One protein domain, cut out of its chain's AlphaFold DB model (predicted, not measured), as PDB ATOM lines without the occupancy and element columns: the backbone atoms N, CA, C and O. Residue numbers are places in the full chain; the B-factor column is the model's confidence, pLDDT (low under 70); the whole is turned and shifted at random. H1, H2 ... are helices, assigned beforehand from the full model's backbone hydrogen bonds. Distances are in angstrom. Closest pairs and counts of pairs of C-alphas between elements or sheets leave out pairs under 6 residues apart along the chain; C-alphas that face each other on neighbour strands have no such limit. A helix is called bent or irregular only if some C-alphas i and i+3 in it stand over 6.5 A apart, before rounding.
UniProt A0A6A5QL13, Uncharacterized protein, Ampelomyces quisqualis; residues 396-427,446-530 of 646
ATOM      1  N   ILE A 396      41.175 -30.365 -39.012       96.94
ATOM      2  CA  ILE A 396      40.699 -31.731 -39.278       96.94
ATOM      3  C   ILE A 396      39.660 -31.715 -40.404       96.94
ATOM      4  O   ILE A 396      39.816 -32.416 -41.402       96.94
ATOM      5  N   ASP A 397      38.651 -30.843 -40.314       95.38
ATOM      6  CA  ASP A 397      37.647 -30.677 -41.372       95.38
ATOM      7  C   ASP A 397      38.272 -30.267 -42.713       95.38
ATOM      8  O   ASP A 397      37.854 -30.728 -43.782       95.38
ATOM      9  N   ARG A 398      39.289 -29.398 -42.681       94.44
ATOM     10  CA  ARG A 398      39.977 -28.947 -43.893       94.44
ATOM     11  C   ARG A 398      40.791 -30.067 -44.540       94.44
ATOM     12  O   ARG A 398      40.710 -30.218 -45.760       94.44
ATOM     13  N   LEU A 399      41.539 -30.836 -43.754       95.38
ATOM     14  CA  LEU A 399      42.330 -31.977 -44.218       95.38
ATOM     15  C   LEU A 399      41.425 -33.104 -44.727       95.38
ATOM     16  O   LEU A 399      41.680 -33.659 -45.795       95.38
ATOM     17  N   HIS A 400      40.315 -33.379 -44.038       94.94
ATOM     18  CA  HIS A 400      39.316 -34.348 -44.489       94.94
ATOM     19  C   HIS A 400      38.703 -33.943 -45.828       94.94
ATOM     20  O   HIS A 400      38.621 -34.758 -46.744       94.94
ATOM     21  N   TRP A 401      38.353 -32.665 -45.995       92.50
ATOM     22  CA  TRP A 401      37.895 -32.155 -47.287       92.50
ATOM     23  C   TRP A 401      38.956 -32.331 -48.385       92.50
ATOM     24  O   TRP A 401      38.617 -32.771 -49.482       92.50
ATOM     25  N   MET A 402      40.235 -32.043 -48.102       92.19
ATOM     26  CA  MET A 402      41.332 -32.251 -49.063       92.19
ATOM     27  C   MET A 402      41.462 -33.725 -49.466       92.19
ATOM     28  O   MET A 402      41.610 -34.026 -50.652       92.19
ATOM     29  N   PHE A 403      41.343 -34.643 -48.504       92.62
ATOM     30  CA  PHE A 403      41.323 -36.083 -48.746       92.62
ATOM     31  C   PHE A 403      40.143 -36.508 -49.637       92.62
ATOM     32  O   PHE A 403      40.347 -37.179 -50.652       92.62
ATOM     33  N   LEU A 404      38.919 -36.076 -49.314       91.19
ATOM     34  CA  LEU A 404      37.723 -36.414 -50.090       91.19
ATOM     35  C   LEU A 404      37.790 -35.872 -51.521       91.19
ATOM     36  O   LEU A 404      37.411 -36.568 -52.462       91.19
ATOM     37  N   GLU A 405      38.277 -34.646 -51.713       88.12
ATOM     38  CA  GLU A 405      38.449 -34.083 -53.054       88.12
ATOM     39  C   GLU A 405      39.504 -34.851 -53.855       88.12
ATOM     40  O   GLU A 405      39.266 -35.161 -55.022       88.12
ATOM     41  N   LYS A 406      40.622 -35.250 -53.232       86.12
ATOM     42  CA  LYS A 406      41.621 -36.113 -53.877       86.12
ATOM     43  C   LYS A 406      41.007 -37.442 -54.331       86.12
ATOM     44  O   LYS A 406      41.170 -37.810 -55.492       86.12
ATOM     45  N   LYS A 407      40.240 -38.122 -53.472       87.06
ATOM     46  CA  LYS A 407      39.570 -39.388 -53.827       87.06
ATOM     47  C   LYS A 407      38.584 -39.220 -54.985       87.06
ATOM     48  O   LYS A 407      38.656 -39.962 -55.961       87.06
ATOM     49  N   LYS A 408      37.741 -38.180 -54.960       86.19
ATOM     50  CA  LYS A 408      36.816 -37.872 -56.071       86.19
ATOM     51  C   LYS A 408      37.549 -37.639 -57.393       86.19
ATOM     52  O   LYS A 408      37.051 -38.023 -58.457       86.19
ATOM     53  N   LEU A 409      38.716 -36.995 -57.354       82.62
ATOM     54  CA  LEU A 409      39.549 -36.792 -58.539       82.62
ATOM     55  C   LEU A 409      40.128 -38.103 -59.063       82.62
ATOM     56  O   LEU A 409      40.085 -38.333 -60.271       82.62
ATOM     57  N   GLU A 410      40.642 -38.955 -58.179       84.19
ATOM     58  CA  GLU A 410      41.174 -40.275 -58.529       84.19
ATOM     59  C   GLU A 410      40.090 -41.161 -59.164       84.19
ATOM     60  O   GLU A 410      40.314 -41.744 -60.227       84.19
ATOM     61  N   GLU A 411      38.884 -41.184 -58.595       86.50
ATOM     62  CA  GLU A 411      37.722 -41.900 -59.137       86.50
ATOM     63  C   GLU A 411      37.284 -41.359 -60.502       86.50
ATOM     64  O   GLU A 411      37.028 -42.119 -61.446       86.50
ATOM     65  N   SER A 412      37.235 -40.031 -60.636       82.38
ATOM     66  CA  SER A 412      36.921 -39.366 -61.903       82.38
ATOM     67  C   SER A 412      37.962 -39.713 -62.969       82.38
ATOM     68  O   SER A 412      37.611 -40.035 -64.106       82.38
ATOM     69  N   HIS A 413      39.245 -39.708 -62.602       80.06
ATOM     70  CA  HIS A 413      40.350 -40.074 -63.480       80.06
ATOM     71  C   HIS A 413      40.275 -41.547 -63.904       80.06
ATOM     72  O   HIS A 413      40.368 -41.850 -65.098       80.06
ATOM     73  N   ALA A 414      40.037 -42.460 -62.960       82.19
ATOM     74  CA  ALA A 414      39.862 -43.882 -63.234       82.19
ATOM     75  C   ALA A 414      38.685 -44.131 -64.190       82.19
ATOM     76  O   ALA A 414      38.818 -44.885 -65.154       82.19
ATOM     77  N   THR A 415      37.563 -43.435 -63.988       85.94
ATOM     78  CA  THR A 415      36.374 -43.531 -64.849       85.94
ATOM     79  C   THR A 415      36.661 -43.046 -66.272       85.94
ATOM     80  O   THR A 415      36.323 -43.729 -67.242       85.94
ATOM     81  N   ILE A 416      37.329 -41.895 -66.419       81.94
ATOM     82  CA  ILE A 416      37.741 -41.361 -67.728       81.94
ATOM     83  C   ILE A 416      38.670 -42.352 -68.438       81.94
ATOM     84  O   ILE A 416      38.467 -42.647 -69.617       81.94
ATOM     85  N   MET A 417      39.652 -42.907 -67.723       79.31
ATOM     86  CA  MET A 417      40.606 -43.861 -68.285       79.31
ATOM     87  C   MET A 417      39.928 -45.169 -68.711       79.31
ATOM     88  O   MET A 417      40.187 -45.671 -69.803       79.31
ATOM     89  N   GLN A 418      39.009 -45.707 -67.903       85.06
ATOM     90  CA  GLN A 418      38.246 -46.904 -68.262       85.06
ATOM     91  C   GLN A 418      37.377 -46.689 -69.504       85.06
ATOM     92  O   GLN A 418      37.305 -47.573 -70.360       85.06
ATOM     93  N   ASN A 419      36.726 -45.531 -69.625       84.44
ATOM     94  CA  ASN A 419      35.929 -45.200 -70.805       84.44
ATOM     95  C   ASN A 419      36.811 -45.085 -72.052       84.44
ATOM     96  O   ASN A 419      36.489 -45.674 -73.081       84.44
ATOM     97  N   PHE A 420      37.972 -44.439 -71.932       81.69
ATOM     98  CA  PHE A 420      38.942 -44.357 -73.020       81.69
ATOM     99  C   PHE A 420      39.470 -45.734 -73.454       81.69
ATOM    100  O   PHE A 420      39.527 -46.031 -74.646       81.69
ATOM    101  N   LEU A 421      39.799 -46.616 -72.504       83.25
ATOM    102  CA  LEU A 421      40.225 -47.987 -72.805       83.25
ATOM    103  C   LEU A 421      39.117 -48.801 -73.492       83.25
ATOM    104  O   LEU A 421      39.400 -49.584 -74.400       83.25
ATOM    105  N   LYS A 422      37.848 -48.608 -73.106       84.94
ATOM    106  CA  LYS A 422      36.699 -49.224 -73.791       84.94
ATOM    107  C   LYS A 422      36.567 -48.722 -75.231       84.94
ATOM    108  O   LYS A 422      36.380 -49.542 -76.127       84.94
ATOM    109  N   GLU A 423      36.711 -47.417 -75.464       82.12
ATOM    110  CA  GLU A 423      36.656 -46.816 -76.804       82.12
ATOM    111  C   GLU A 423      37.799 -47.299 -77.711       82.12
ATOM    112  O   GLU A 423      37.554 -47.674 -78.858       82.12
ATOM    113  N   LEU A 424      39.033 -47.376 -77.192       78.62
ATOM    114  CA  LEU A 424      40.186 -47.921 -77.922       78.62
ATOM    115  C   LEU A 424      39.967 -49.378 -78.347       78.62
ATOM    116  O   LEU A 424      40.277 -49.752 -79.478       78.62
ATOM    117  N   ASN A 425      39.404 -50.201 -77.461       78.38
ATOM    118  CA  ASN A 425      39.134 -51.608 -77.758       78.38
ATOM    119  C   ASN A 425      38.013 -51.798 -78.794       78.38
ATOM    120  O   ASN A 425      38.000 -52.807 -79.503       78.38
ATOM    121  N   GLN A 426      37.084 -50.845 -78.895       78.12
ATOM    122  CA  GLN A 426      35.976 -50.881 -79.853       78.12
ATOM    123  C   GLN A 426      36.371 -50.336 -81.235       78.12
ATOM    124  O   GLN A 426      35.900 -50.854 -82.246       78.12
ATOM    125  N   ASN A 427      37.286 -49.364 -81.302       69.44
ATOM    126  CA  ASN A 427      37.726 -48.731 -82.547       69.44
ATOM    127  C   ASN A 427      39.166 -49.128 -82.911       69.44
ATOM    128  O   ASN A 427      40.091 -48.325 -82.795       69.44
ATOM    129  N   PRO A 446      46.852 -28.455 -52.505       59.34
ATOM    130  CA  PRO A 446      48.047 -29.220 -52.195       59.34
ATOM    131  C   PRO A 446      47.673 -30.701 -52.271       59.34
ATOM    132  O   PRO A 446      46.633 -31.099 -51.735       59.34
ATOM    133  N   ASN A 447      48.455 -31.491 -53.002       73.25
ATOM    134  CA  ASN A 447      48.259 -32.931 -53.011       73.25
ATOM    135  C   ASN A 447      48.548 -33.411 -51.593       73.25
ATOM    136  O   ASN A 447      49.704 -33.456 -51.215       73.25
ATOM    137  N   LEU A 448      47.510 -33.736 -50.825       88.06
ATOM    138  CA  LEU A 448      47.680 -34.396 -49.540       88.06
ATOM    139  C   LEU A 448      48.252 -35.794 -49.796       88.06
ATOM    140  O   LEU A 448      47.642 -36.609 -50.502       88.06
ATOM    141  N   THR A 449      49.434 -36.052 -49.272       90.25
ATOM    142  CA  THR A 449      50.207 -37.279 -49.420       90.25
ATOM    143  C   THR A 449      50.589 -37.837 -48.058       90.25
ATOM    144  O   THR A 449      50.408 -37.196 -47.027       90.25
ATOM    145  N   LEU A 450      51.088 -39.071 -48.061       89.69
ATOM    146  CA  LEU A 450      51.607 -39.709 -46.858       89.69
ATOM    147  C   LEU A 450      52.863 -38.997 -46.328       89.69
ATOM    148  O   LEU A 450      53.063 -38.957 -45.123       89.69
ATOM    149  N   GLU A 451      53.681 -38.432 -47.221       88.81
ATOM    150  CA  GLU A 451      54.926 -37.732 -46.868       88.81
ATOM    151  C   GLU A 451      54.668 -36.456 -46.061       88.81
ATOM    152  O   GLU A 451      55.516 -36.055 -45.274       88.81
ATOM    153  N   ASP A 452      53.483 -35.852 -46.210       88.75
ATOM    154  CA  ASP A 452      53.102 -34.666 -45.439       88.75
ATOM    155  C   ASP A 452      52.814 -34.992 -43.957       88.75
ATOM    156  O   ASP A 452      52.795 -34.095 -43.118       88.75
ATOM    157  N   LEU A 453      52.563 -36.263 -43.613       88.12
ATOM    158  CA  LEU A 453      52.237 -36.718 -42.255       88.12
ATOM    159  C   LEU A 453      53.482 -37.249 -41.527       88.12
ATOM    160  O   LEU A 453      53.504 -38.387 -41.055       88.12
ATOM    161  N   ASP A 454      54.532 -36.430 -41.470       83.94
ATOM    162  CA  ASP A 454      55.780 -36.772 -40.779       83.94
ATOM    163  C   ASP A 454      55.569 -36.978 -39.264       83.94
ATOM    164  O   ASP A 454      54.687 -36.378 -38.639       83.94
ATOM    165  N   THR A 455      56.409 -37.816 -38.657       85.69
ATOM    166  CA  THR A 455      56.405 -38.118 -37.222       85.69
ATOM    167  C   THR A 455      56.673 -36.899 -36.347       85.69
ATOM    168  O   THR A 455      56.197 -36.881 -35.216       85.69
ATOM    169  N   ASP A 456      57.344 -35.868 -36.865       89.19
ATOM    170  CA  ASP A 456      57.598 -34.620 -36.132       89.19
ATOM    171  C   ASP A 456      56.285 -33.942 -35.686       89.19
ATOM    172  O   ASP A 456      56.172 -33.461 -34.557       89.19
ATOM    173  N   TRP A 457      55.246 -33.971 -36.531       89.81
ATOM    174  CA  TRP A 457      53.925 -33.443 -36.172       89.81
ATOM    175  C   TRP A 457      53.199 -34.317 -35.148       89.81
ATOM    176  O   TRP A 457      52.410 -33.813 -34.350       89.81
ATOM    177  N   LEU A 458      53.452 -35.629 -35.159       92.25
ATOM    178  CA  LEU A 458      52.867 -36.555 -34.191       92.25
ATOM    179  C   LEU A 458      53.515 -36.394 -32.812       92.25
ATOM    180  O   LEU A 458      52.804 -36.392 -31.809       92.25
ATOM    181  N   ASP A 459      54.836 -36.210 -32.757       92.75
ATOM    182  CA  ASP A 459      55.566 -35.934 -31.513       92.75
ATOM    183  C   ASP A 459      55.031 -34.669 -30.829       92.75
ATOM    184  O   ASP A 459      54.791 -34.661 -29.618       92.75
ATOM    185  N   ASP A 460      54.744 -33.632 -31.616       91.44
ATOM    186  CA  ASP A 460      54.149 -32.389 -31.130       91.44
ATOM    187  C   ASP A 460      52.777 -32.587 -30.477       91.44
ATOM    188  O   ASP A 460      52.467 -31.914 -29.494       91.44
ATOM    189  N   LEU A 461      51.965 -33.508 -31.001       93.56
ATOM    190  CA  LEU A 461      50.617 -33.799 -30.505       93.56
ATOM    191  C   LEU A 461      50.592 -34.729 -29.295       93.56
ATOM    192  O   LEU A 461      49.579 -34.789 -28.597       93.56
ATOM    193  N   VAL A 462      51.680 -35.454 -29.037       93.62
ATOM    194  CA  VAL A 462      51.826 -36.302 -27.846       93.62
ATOM    195  C   VAL A 462      52.452 -35.527 -26.680       93.62
ATOM    196  O   VAL A 462      52.225 -35.863 -25.517       93.62
ATOM    197  N   GLN A 463      53.224 -34.475 -26.961       88.12
ATOM    198  CA  GLN A 463      53.941 -33.716 -25.939       88.12
ATOM    199  C   GLN A 463      53.000 -33.010 -24.937       88.12
ATOM    200  O   GLN A 463      52.001 -32.402 -25.318       88.12
ATOM    201  N   ASP A 464      53.380 -33.033 -23.649       81.06
ATOM    202  CA  ASP A 464      52.707 -32.458 -22.463       81.06
ATOM    203  C   ASP A 464      51.332 -33.069 -22.121       81.06
ATOM    204  O   ASP A 464      51.081 -33.409 -20.963       81.06
ATOM    205  N   ASN A 465      50.452 -33.202 -23.108       87.75
ATOM    206  CA  ASN A 465      49.118 -33.781 -23.006       87.75
ATOM    207  C   ASN A 465      48.739 -34.328 -24.384       87.75
ATOM    208  O   ASN A 465      48.705 -33.550 -25.326       87.75
ATOM    209  N   ALA A 466      48.460 -35.620 -24.532       93.19
ATOM    210  CA  ALA A 466      48.200 -36.179 -25.856       93.19
ATOM    211  C   ALA A 466      46.839 -35.717 -26.419       93.19
ATOM    212  O   ALA A 466      45.797 -35.917 -25.789       93.19
ATOM    213  N   ASP A 467      46.825 -35.145 -27.627       95.06
ATOM    214  CA  ASP A 467      45.593 -34.850 -28.372       95.06
ATOM    215  C   ASP A 467      45.091 -36.119 -29.082       95.06
ATOM    216  O   ASP A 467      45.355 -36.378 -30.259       95.06
ATOM    217  N   LEU A 468      44.360 -36.948 -28.335       94.94
ATOM    218  CA  LEU A 468      43.887 -38.252 -28.807       94.94
ATOM    219  C   LEU A 468      42.911 -38.155 -29.990       94.94
ATOM    220  O   LEU A 468      42.890 -39.051 -30.837       94.94
ATOM    221  N   LYS A 469      42.094 -37.096 -30.073       95.12
ATOM    222  CA  LYS A 469      41.104 -36.935 -31.152       95.12
ATOM    223  C   LYS A 469      41.802 -36.562 -32.462       95.12
ATOM    224  O   LYS A 469      41.531 -37.192 -33.488       95.12
ATOM    225  N   THR A 470      42.747 -35.620 -32.425       96.69
ATOM    226  CA  THR A 470      43.563 -35.260 -33.592       96.69
ATOM    227  C   THR A 470      44.459 -36.425 -34.011       96.69
ATOM    228  O   THR A 470      44.505 -36.750 -35.197       96.69
ATOM    229  N   LEU A 471      45.104 -37.120 -33.064       96.62
ATOM    230  CA  LEU A 471      45.901 -38.318 -33.359       96.62
ATOM    231  C   LEU A 471      45.058 -39.422 -34.011       96.62
ATOM    232  O   LEU A 471      45.506 -40.035 -34.977       96.62
ATOM    233  N   SER A 472      43.818 -39.631 -33.551       95.88
ATOM    234  CA  SER A 472      42.885 -40.584 -34.173       95.88
ATOM    235  C   SER A 472      42.584 -40.234 -35.623       95.88
ATOM    236  O   SER A 472      42.613 -41.108 -36.488       95.88
ATOM    237  N   PHE A 473      42.347 -38.953 -35.908       97.06
ATOM    238  CA  PHE A 473      42.142 -38.493 -37.275       97.06
ATOM    239  C   PHE A 473      43.384 -38.698 -38.151       97.06
ATOM    240  O   PHE A 473      43.265 -39.209 -39.264       97.06
ATOM    241  N   LEU A 474      44.570 -38.316 -37.667       95.88
ATOM    242  CA  LEU A 474      45.813 -38.441 -38.432       95.88
ATOM    243  C   LEU A 474      46.183 -39.905 -38.696       95.88
ATOM    244  O   LEU A 474      46.614 -40.218 -39.805       95.88
ATOM    245  N   ALA A 475      45.948 -40.803 -37.736       95.31
ATOM    246  CA  ALA A 475      46.147 -42.238 -37.915       95.31
ATOM    247  C   ALA A 475      45.229 -42.805 -39.011       95.31
ATOM    248  O   ALA A 475      45.708 -43.429 -39.958       95.31
ATOM    249  N   ASP A 476      43.922 -42.528 -38.949       95.69
ATOM    250  CA  ASP A 476      42.980 -42.970 -39.986       95.69
ATOM    251  C   ASP A 476      43.314 -42.360 -41.358       95.69
ATOM    252  O   ASP A 476      43.213 -43.030 -42.390       95.69
ATOM    253  N   LEU A 477      43.757 -41.099 -41.386       95.38
ATOM    254  CA  LEU A 477      44.165 -40.415 -42.610       95.38
ATOM    255  C   LEU A 477      45.417 -41.050 -43.226       95.38
ATOM    256  O   LEU A 477      45.451 -41.269 -44.438       95.38
ATOM    257  N   GLN A 478      46.413 -41.391 -42.409       94.31
ATOM    258  CA  GLN A 478      47.628 -42.087 -42.829       94.31
ATOM    259  C   GLN A 478      47.301 -43.429 -43.496       94.31
ATOM    260  O   GLN A 478      47.787 -43.705 -44.597       94.31
ATOM    261  N   ILE A 479      46.417 -44.225 -42.887       93.88
ATOM    262  CA  ILE A 479      45.961 -45.499 -43.460       93.88
ATOM    263  C   ILE A 479      45.173 -45.271 -44.757       93.88
ATOM    264  O   ILE A 479      45.421 -45.934 -45.766       93.88
ATOM    265  N   ALA A 480      44.273 -44.287 -44.793       92.75
ATOM    266  CA  ALA A 480      43.456 -43.998 -45.973       92.75
ATOM    267  C   ALA A 480      44.253 -43.448 -47.176       92.75
ATOM    268  O   ALA A 480      43.829 -43.568 -48.337       92.75
ATOM    269  N   LEU A 481      45.424 -42.863 -46.913       91.69
ATOM    270  CA  LEU A 481      46.409 -42.457 -47.918       91.69
ATOM    271  C   LEU A 481      47.299 -43.620 -48.397       91.69
ATOM    272  O   LEU A 481      48.132 -43.411 -49.279       91.69
ATOM    273  N   GLY A 482      47.088 -44.836 -47.884       90.94
ATOM    274  CA  GLY A 482      47.829 -46.045 -48.252       90.94
ATOM    275  C   GLY A 482      49.102 -46.272 -47.438       90.94
ATOM    276  O   GLY A 482      49.942 -47.071 -47.850       90.94
ATOM    277  N   GLY A 483      49.269 -45.561 -46.320       89.81
ATOM    278  CA  GLY A 483      50.351 -45.787 -45.371       89.81
ATOM    279  C   GLY A 483      50.086 -46.965 -44.431       89.81
ATOM    280  O   GLY A 483      49.003 -47.544 -44.405       89.81
ATOM    281  N   ALA A 484      51.099 -47.290 -43.635       88.25
ATOM    282  CA  ALA A 484      51.007 -48.165 -42.468       88.25
ATOM    283  C   ALA A 484      51.470 -47.380 -41.239       88.25
ATOM    284  O   ALA A 484      52.189 -46.386 -41.400       88.25
ATOM    285  N   SER A 485      51.097 -47.804 -40.031       85.31
ATOM    286  CA  SER A 485      51.576 -47.134 -38.822       85.31
ATOM    287  C   SER A 485      53.088 -47.287 -38.703       85.31
ATOM    288  O   SER A 485      53.661 -48.340 -38.994       85.31
ATOM    289  N   ASN A 486      53.764 -46.229 -38.255       87.19
ATOM    290  CA  ASN A 486      55.191 -46.304 -37.977       87.19
ATOM    291  C   ASN A 486      55.409 -47.065 -36.662       87.19
ATOM    292  O   ASN A 486      55.409 -46.458 -35.594       87.19
ATOM    293  N   GLN A 487      55.616 -48.384 -36.748       86.81
ATOM    294  CA  GLN A 487      55.762 -49.251 -35.573       86.81
ATOM    295  C   GLN A 487      56.865 -48.777 -34.616       86.81
ATOM    296  O   GLN A 487      56.703 -48.804 -33.402       86.81
ATOM    297  N   GLN A 488      57.989 -48.286 -35.152       89.81
ATOM    298  CA  GLN A 488      59.095 -47.803 -34.319       89.81
ATOM    299  C   GLN A 488      58.725 -46.559 -33.516       89.81
ATOM    300  O   GLN A 488      59.271 -46.354 -32.431       89.81
ATOM    301  N   TRP A 489      57.858 -45.713 -34.071       93.25
ATOM    302  CA  TRP A 489      57.339 -44.543 -33.387       93.25
ATOM    303  C   TRP A 489      56.252 -44.950 -32.385       93.25
ATOM    304  O   TRP A 489      56.363 -44.593 -31.216       93.25
ATOM    305  N   THR A 490      55.272 -45.767 -32.789       90.50
ATOM    306  CA  THR A 490      54.147 -46.186 -31.931       90.50
ATOM    307  C   THR A 490      54.582 -47.018 -30.725       90.50
ATOM    308  O   THR A 490      53.998 -46.858 -29.654       90.50
ATOM    309  N   ASP A 491      55.623 -47.850 -30.852       90.25
ATOM    310  CA  ASP A 491      56.182 -48.661 -29.756       90.25
ATOM    311  C   ASP A 491      56.803 -47.817 -28.631       90.25
ATOM    312  O   ASP A 491      57.006 -48.310 -27.519       90.25
ATOM    313  N   ARG A 492      57.141 -46.552 -28.910       92.19
ATOM    314  CA  ARG A 492      57.730 -45.624 -27.929       92.19
ATOM    315  C   ARG A 492      56.683 -44.818 -27.167       92.19
ATOM    316  O   ARG A 492      57.041 -44.183 -26.178       92.19
ATOM    317  N   GLN A 493      55.436 -44.819 -27.636       94.12
ATOM    318  CA  GLN A 493      54.369 -44.001 -27.069       94.12
ATOM    319  C   GLN A 493      53.632 -44.719 -25.937       94.12
ATOM    320  O   GLN A 493      53.798 -45.916 -25.695       94.12
ATOM    321  N   GLU A 494      52.806 -43.963 -25.218       93.19
ATOM    322  CA  GLU A 494      51.901 -44.530 -24.223       93.19
ATOM    323  C   GLU A 494      50.871 -45.461 -24.874       93.19
ATOM    324  O   GLU A 494      50.455 -45.261 -26.016       93.19
ATOM    325  N   LEU A 495      50.410 -46.459 -24.109       92.50
ATOM    326  CA  LEU A 495      49.514 -47.512 -24.597       92.50
ATOM    327  C   LEU A 495      48.263 -46.960 -25.300       92.50
ATOM    328  O   LEU A 495      47.815 -47.544 -26.281       92.50
ATOM    329  N   GLU A 496      47.703 -45.859 -24.800       94.19
ATOM    330  CA  GLU A 496      46.516 -45.221 -25.375       94.19
ATOM    331  C   GLU A 496      46.789 -44.660 -26.779       94.19
ATOM    332  O   GLU A 496      46.018 -44.914 -27.705       94.19
ATOM    333  N   VAL A 497      47.936 -44.003 -26.978       94.81
ATOM    334  CA  VAL A 497      48.372 -43.513 -28.294       94.81
ATOM    335  C   VAL A 497      48.670 -44.684 -29.231       94.81
ATOM    336  O   VAL A 497      48.194 -44.698 -30.363       94.81
ATOM    337  N   SER A 498      49.385 -45.717 -28.776       93.62
ATOM    338  CA  SER A 498      49.676 -46.896 -29.609       93.62
ATOM    339  C   SER A 498      48.399 -47.637 -30.045       93.62
ATOM    340  O   SER A 498      48.324 -48.159 -31.163       93.62
ATOM    341  N   GLN A 499      47.371 -47.673 -29.188       94.69
ATOM    342  CA  GLN A 499      46.075 -48.280 -29.502       94.69
ATOM    343  C   GLN A 499      45.343 -47.546 -30.627       94.69
ATOM    344  O   GLN A 499      44.735 -48.216 -31.459       94.69
ATOM    345  N   ILE A 500      45.432 -46.215 -30.701       95.25
ATOM    346  CA  ILE A 500      44.813 -45.425 -31.777       95.25
ATOM    347  C   ILE A 500      45.283 -45.910 -33.154       95.25
ATOM    348  O   ILE A 500      44.463 -46.229 -34.016       95.25
ATOM    349  N   PHE A 501      46.596 -46.038 -33.339       94.06
ATOM    350  CA  PHE A 501      47.189 -46.470 -34.608       94.06
ATOM    351  C   PHE A 501      46.884 -47.939 -34.919       94.06
ATOM    352  O   PHE A 501      46.563 -48.285 -36.054       94.06
ATOM    353  N   THR A 502      46.872 -48.793 -33.892       92.50
ATOM    354  CA  THR A 502      46.462 -50.199 -34.044       92.50
ATOM    355  C   THR A 502      45.006 -50.307 -34.514       92.50
ATOM    356  O   THR A 502      44.684 -51.108 -35.389       92.50
ATOM    357  N   ILE A 503      44.106 -49.496 -33.949       91.94
ATOM    358  CA  ILE A 503      42.688 -49.478 -34.328       91.94
ATOM    359  C   ILE A 503      42.524 -48.969 -35.763       91.94
ATOM    360  O   ILE A 503      41.782 -49.592 -36.523       91.94
ATOM    361  N   ALA A 504      43.234 -47.903 -36.146       92.88
ATOM    362  CA  ALA A 504      43.189 -47.347 -37.499       92.88
ATOM    363  C   ALA A 504      43.548 -48.398 -38.567       92.88
ATOM    364  O   ALA A 504      42.849 -48.540 -39.574       92.88
ATOM    365  N   GLU A 505      44.578 -49.214 -38.319       91.38
ATOM    366  CA  GLU A 505      44.956 -50.326 -39.203       91.38
ATOM    367  C   GLU A 505      43.864 -51.390 -39.333       91.38
ATOM    368  O   GLU A 505      43.662 -51.952 -40.411       91.38
ATOM    369  N   MET A 506      43.138 -51.666 -38.247       89.38
ATOM    370  CA  MET A 506      42.041 -52.634 -38.255       89.38
ATOM    371  C   MET A 506      40.804 -52.111 -38.992       89.38
ATOM    372  O   MET A 506      40.080 -52.902 -39.601       89.38
ATOM    373  N   THR A 507      40.529 -50.806 -38.919       86.25
ATOM    374  CA  THR A 507      39.332 -50.194 -39.516       86.25
ATOM    375  C   THR A 507      39.521 -49.752 -40.965       86.25
ATOM    376  O   THR A 507      38.532 -49.651 -41.699       86.25
ATOM    377  N   GLY A 508      40.758 -49.511 -41.403       83.31
ATOM    378  CA  GLY A 508      41.051 -49.025 -42.750       83.31
ATOM    379  C   GLY A 508      40.483 -47.625 -43.017       83.31
ATOM    380  O   GLY A 508      40.296 -46.824 -42.106       83.31
ATOM    381  N   ASP A 509      40.148 -47.337 -44.274       80.38
ATOM    382  CA  ASP A 509      39.627 -46.032 -44.721       80.38
ATOM    383  C   ASP A 509      38.124 -45.818 -44.458       80.38
ATOM    384  O   ASP A 509      37.590 -44.725 -44.680       80.38
ATOM    385  N   SER A 510      37.442 -46.838 -43.932       77.75
ATOM    386  CA  SER A 510      35.997 -46.833 -43.673       77.75
ATOM    387  C   SER A 510      35.536 -45.716 -42.731       77.75
ATOM    388  O   SER A 510      34.375 -45.323 -42.756       77.75
ATOM    389  N   CYS A 511      36.443 -45.179 -41.913       82.69
ATOM    390  CA  CYS A 511      36.136 -44.127 -40.948       82.69
ATOM    391  C   CYS A 511      36.233 -42.702 -41.526       82.69
ATOM    392  O   CYS A 511      35.931 -41.739 -40.817       82.69
ATOM    393  N   LEU A 512      36.663 -42.554 -42.785       92.06
ATOM    394  CA  LEU A 512      36.773 -41.264 -43.481       92.06
ATOM    395  C   LEU A 512      35.881 -41.175 -44.724       92.06
ATOM    396  O   LEU A 512      35.545 -40.066 -45.147       92.06
ATOM    397  N   LEU A 513      35.493 -42.312 -45.305       90.44
ATOM    398  CA  LEU A 513      34.617 -42.394 -46.473       90.44
ATOM    399  C   LEU A 513      33.169 -42.672 -46.052       90.44
ATOM    400  O   LEU A 513      32.927 -43.453 -45.141       90.44
ATOM    401  N   ASP A 514      32.209 -42.017 -46.712       86.81
ATOM    402  CA  ASP A 514      30.757 -42.202 -46.516       86.81
ATOM    403  C   ASP A 514      30.236 -42.073 -45.067       86.81
ATOM    404  O   ASP A 514      29.111 -42.469 -44.756       86.81
ATOM    405  N   VAL A 515      31.025 -41.457 -44.185       89.25
ATOM    406  CA  VAL A 515      30.680 -41.210 -42.783       89.25
ATOM    407  C   VAL A 515      29.722 -40.025 -42.650       89.25
ATOM    408  O   VAL A 515      29.862 -38.996 -43.324       89.25
ATOM    409  N   THR A 516      28.724 -40.137 -41.771       89.56
ATOM    410  CA  THR A 516      27.838 -39.001 -41.497       89.56
ATOM    411  C   THR A 516      28.581 -37.907 -40.730       89.56
ATOM    412  O   THR A 516      29.531 -38.166 -39.993       89.56
ATOM    413  N   ARG A 517      28.116 -36.656 -40.836       87.25
ATOM    414  CA  ARG A 517      28.721 -35.539 -40.093       87.25
ATOM    415  C   ARG A 517      28.759 -35.797 -38.582       87.25
ATOM    416  O   ARG A 517      29.745 -35.463 -37.942       87.25
ATOM    417  N   THR A 518      27.706 -36.390 -38.024       87.00
ATOM    418  CA  THR A 518      27.614 -36.683 -36.588       87.00
ATOM    419  C   THR A 518      28.636 -37.730 -36.154       87.00
ATOM    420  O   THR A 518      29.288 -37.541 -35.132       87.00
ATOM    421  N   GLU A 519      28.804 -38.802 -36.929       89.56
ATOM    422  CA  GLU A 519      29.809 -39.838 -36.656       89.56
ATOM    423  C   GLU A 519      31.228 -39.273 -36.775       89.56
ATOM    424  O   GLU A 519      32.049 -39.495 -35.889       89.56
ATOM    425  N   PHE A 520      31.488 -38.474 -37.818       91.94
ATOM    426  CA  PHE A 520      32.775 -37.813 -38.018       91.94
ATOM    427  C   PHE A 520      33.125 -36.891 -36.844       91.94
ATOM    428  O   PHE A 520      34.195 -37.018 -36.254       91.94
ATOM    429  N   CYS A 521      32.208 -35.998 -36.457       91.25
ATOM    430  CA  CYS A 521      32.437 -35.097 -35.330       91.25
ATOM    431  C   CYS A 521      32.595 -35.861 -34.010       91.25
ATOM    432  O   CYS A 521      33.484 -35.543 -33.235       91.25
ATOM    433  N   GLY A 522      31.770 -36.879 -33.743       89.06
ATOM    434  CA  GLY A 522      31.886 -37.662 -32.509       89.06
ATOM    435  C   GLY A 522      33.235 -38.378 -32.378       89.06
ATOM    436  O   GLY A 522      33.776 -38.487 -31.276       89.06
ATOM    437  N   LYS A 523      33.795 -38.833 -33.506       91.56
ATOM    438  CA  LYS A 523      35.086 -39.522 -33.530       91.56
ATOM    439  C   LYS A 523      36.274 -38.561 -33.424       91.56
ATOM    440  O   LYS A 523      37.177 -38.834 -32.641       91.56
ATOM    441  N   TYR A 524      36.269 -37.460 -34.179       94.62
ATOM    442  CA  TYR A 524      37.474 -36.643 -34.381       94.62
ATOM    443  C   TYR A 524      37.426 -35.236 -33.785       94.62
ATOM    444  O   TYR A 524      38.463 -34.585 -33.743       94.62
ATOM    445  N   HIS A 525      36.262 -34.728 -33.368       94.19
ATOM    446  CA  HIS A 525      36.163 -33.371 -32.819       94.19
ATOM    447  C   HIS A 525      36.183 -33.357 -31.297       94.19
ATOM    448  O   HIS A 525      35.729 -34.287 -30.623       94.19
ATOM    449  N   HIS A 526      36.687 -32.252 -30.760       92.12
ATOM    450  CA  HIS A 526      36.799 -32.008 -29.332       92.12
ATOM    451  C   HIS A 526      35.489 -31.455 -28.784       92.12
ATOM    452  O   HIS A 526      35.285 -30.246 -28.657       92.12
ATOM    453  N   HIS A 527      34.576 -32.365 -28.474       84.38
ATOM    454  CA  HIS A 527      33.360 -32.047 -27.742       84.38
ATOM    455  C   HIS A 527      33.575 -32.291 -26.249       84.38
ATOM    456  O   HIS A 527      34.278 -33.220 -25.860       84.38
ATOM    457  N   ASP A 528      32.952 -31.465 -25.416       72.06
ATOM    458  CA  ASP A 528      32.881 -31.709 -23.978       72.06
ATOM    459  C   ASP A 528      31.890 -32.855 -23.724       72.06
ATOM    460  O   ASP A 528      30.688 -32.633 -23.697       72.06
ATOM    461  N   GLU A 529      32.369 -34.097 -23.622       65.06
ATOM    462  CA  GLU A 529      31.507 -35.289 -23.524       65.06
ATOM    463  C   GLU A 529      30.546 -35.246 -22.312       65.06
ATOM    464  O   GLU A 529      29.509 -35.912 -22.333       65.06
ATOM    465  N   ASP A 530      30.843 -34.408 -21.308       58.00
ATOM    466  CA  ASP A 530      30.051 -34.221 -20.090       58.00
ATOM    467  C   ASP A 530      29.029 -33.068 -20.176       58.00
ATOM    468  O   ASP A 530      28.159 -32.936 -19.308       58.00
TER     469      ASP A 530
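What this domain is: This is residues 396 to 427 and 446 to 530 of the 646 residues of an uncharacterized protein of Ampelomyces quisqualis (UniProt A0A6A5QL13). H1 is a long helix whose residues 408 to 426 stick out from a compact body, where H5 packs on a core helix, H3, with H2, H4 and H6 around them. The 117 printed residues have six named helices, H1 to H6, and no named strand: all helix. The whole is loose, radius of gyration 17.3 A, spanning 63 by 34 by 26 A.

Where its parts are: H1, residues 396 to 426, runs 45.1 A from C-alpha 396 at (40.699, -31.731, -39.278). H2 is residues 455 to 462, H3 468 to 480, H4 487 to 490, H5 495 to 511, irregular with C-alphas 506 and 509 9.6 A apart, and H6 517 to 524, with C-alpha 524 at (37.474, -36.643, -34.381).

How they stand to each other: H1, with residues 396 to 400 alone, only just touches H3, with 3 pairs of C-alphas within 8 A, the closest Ile 396 and Phe 473, 7.2 A. H3, the hub, touches H5 at a steep tilt of 45 degrees, closest C-alphas Ala 480 and Asp 509, 4.5 A. Every O i to N i+4 pair is within hydrogen-bond range in H1, H2, H3 and H6, and 9 of 13 in H5; H4 is too short for one.

The domain as a whole: Residues 428 to 445 are not printed, a gap of 37.5 A between C-alphas 427 and 446. Residues 427, 446, 529 and 530 have pLDDT under 70.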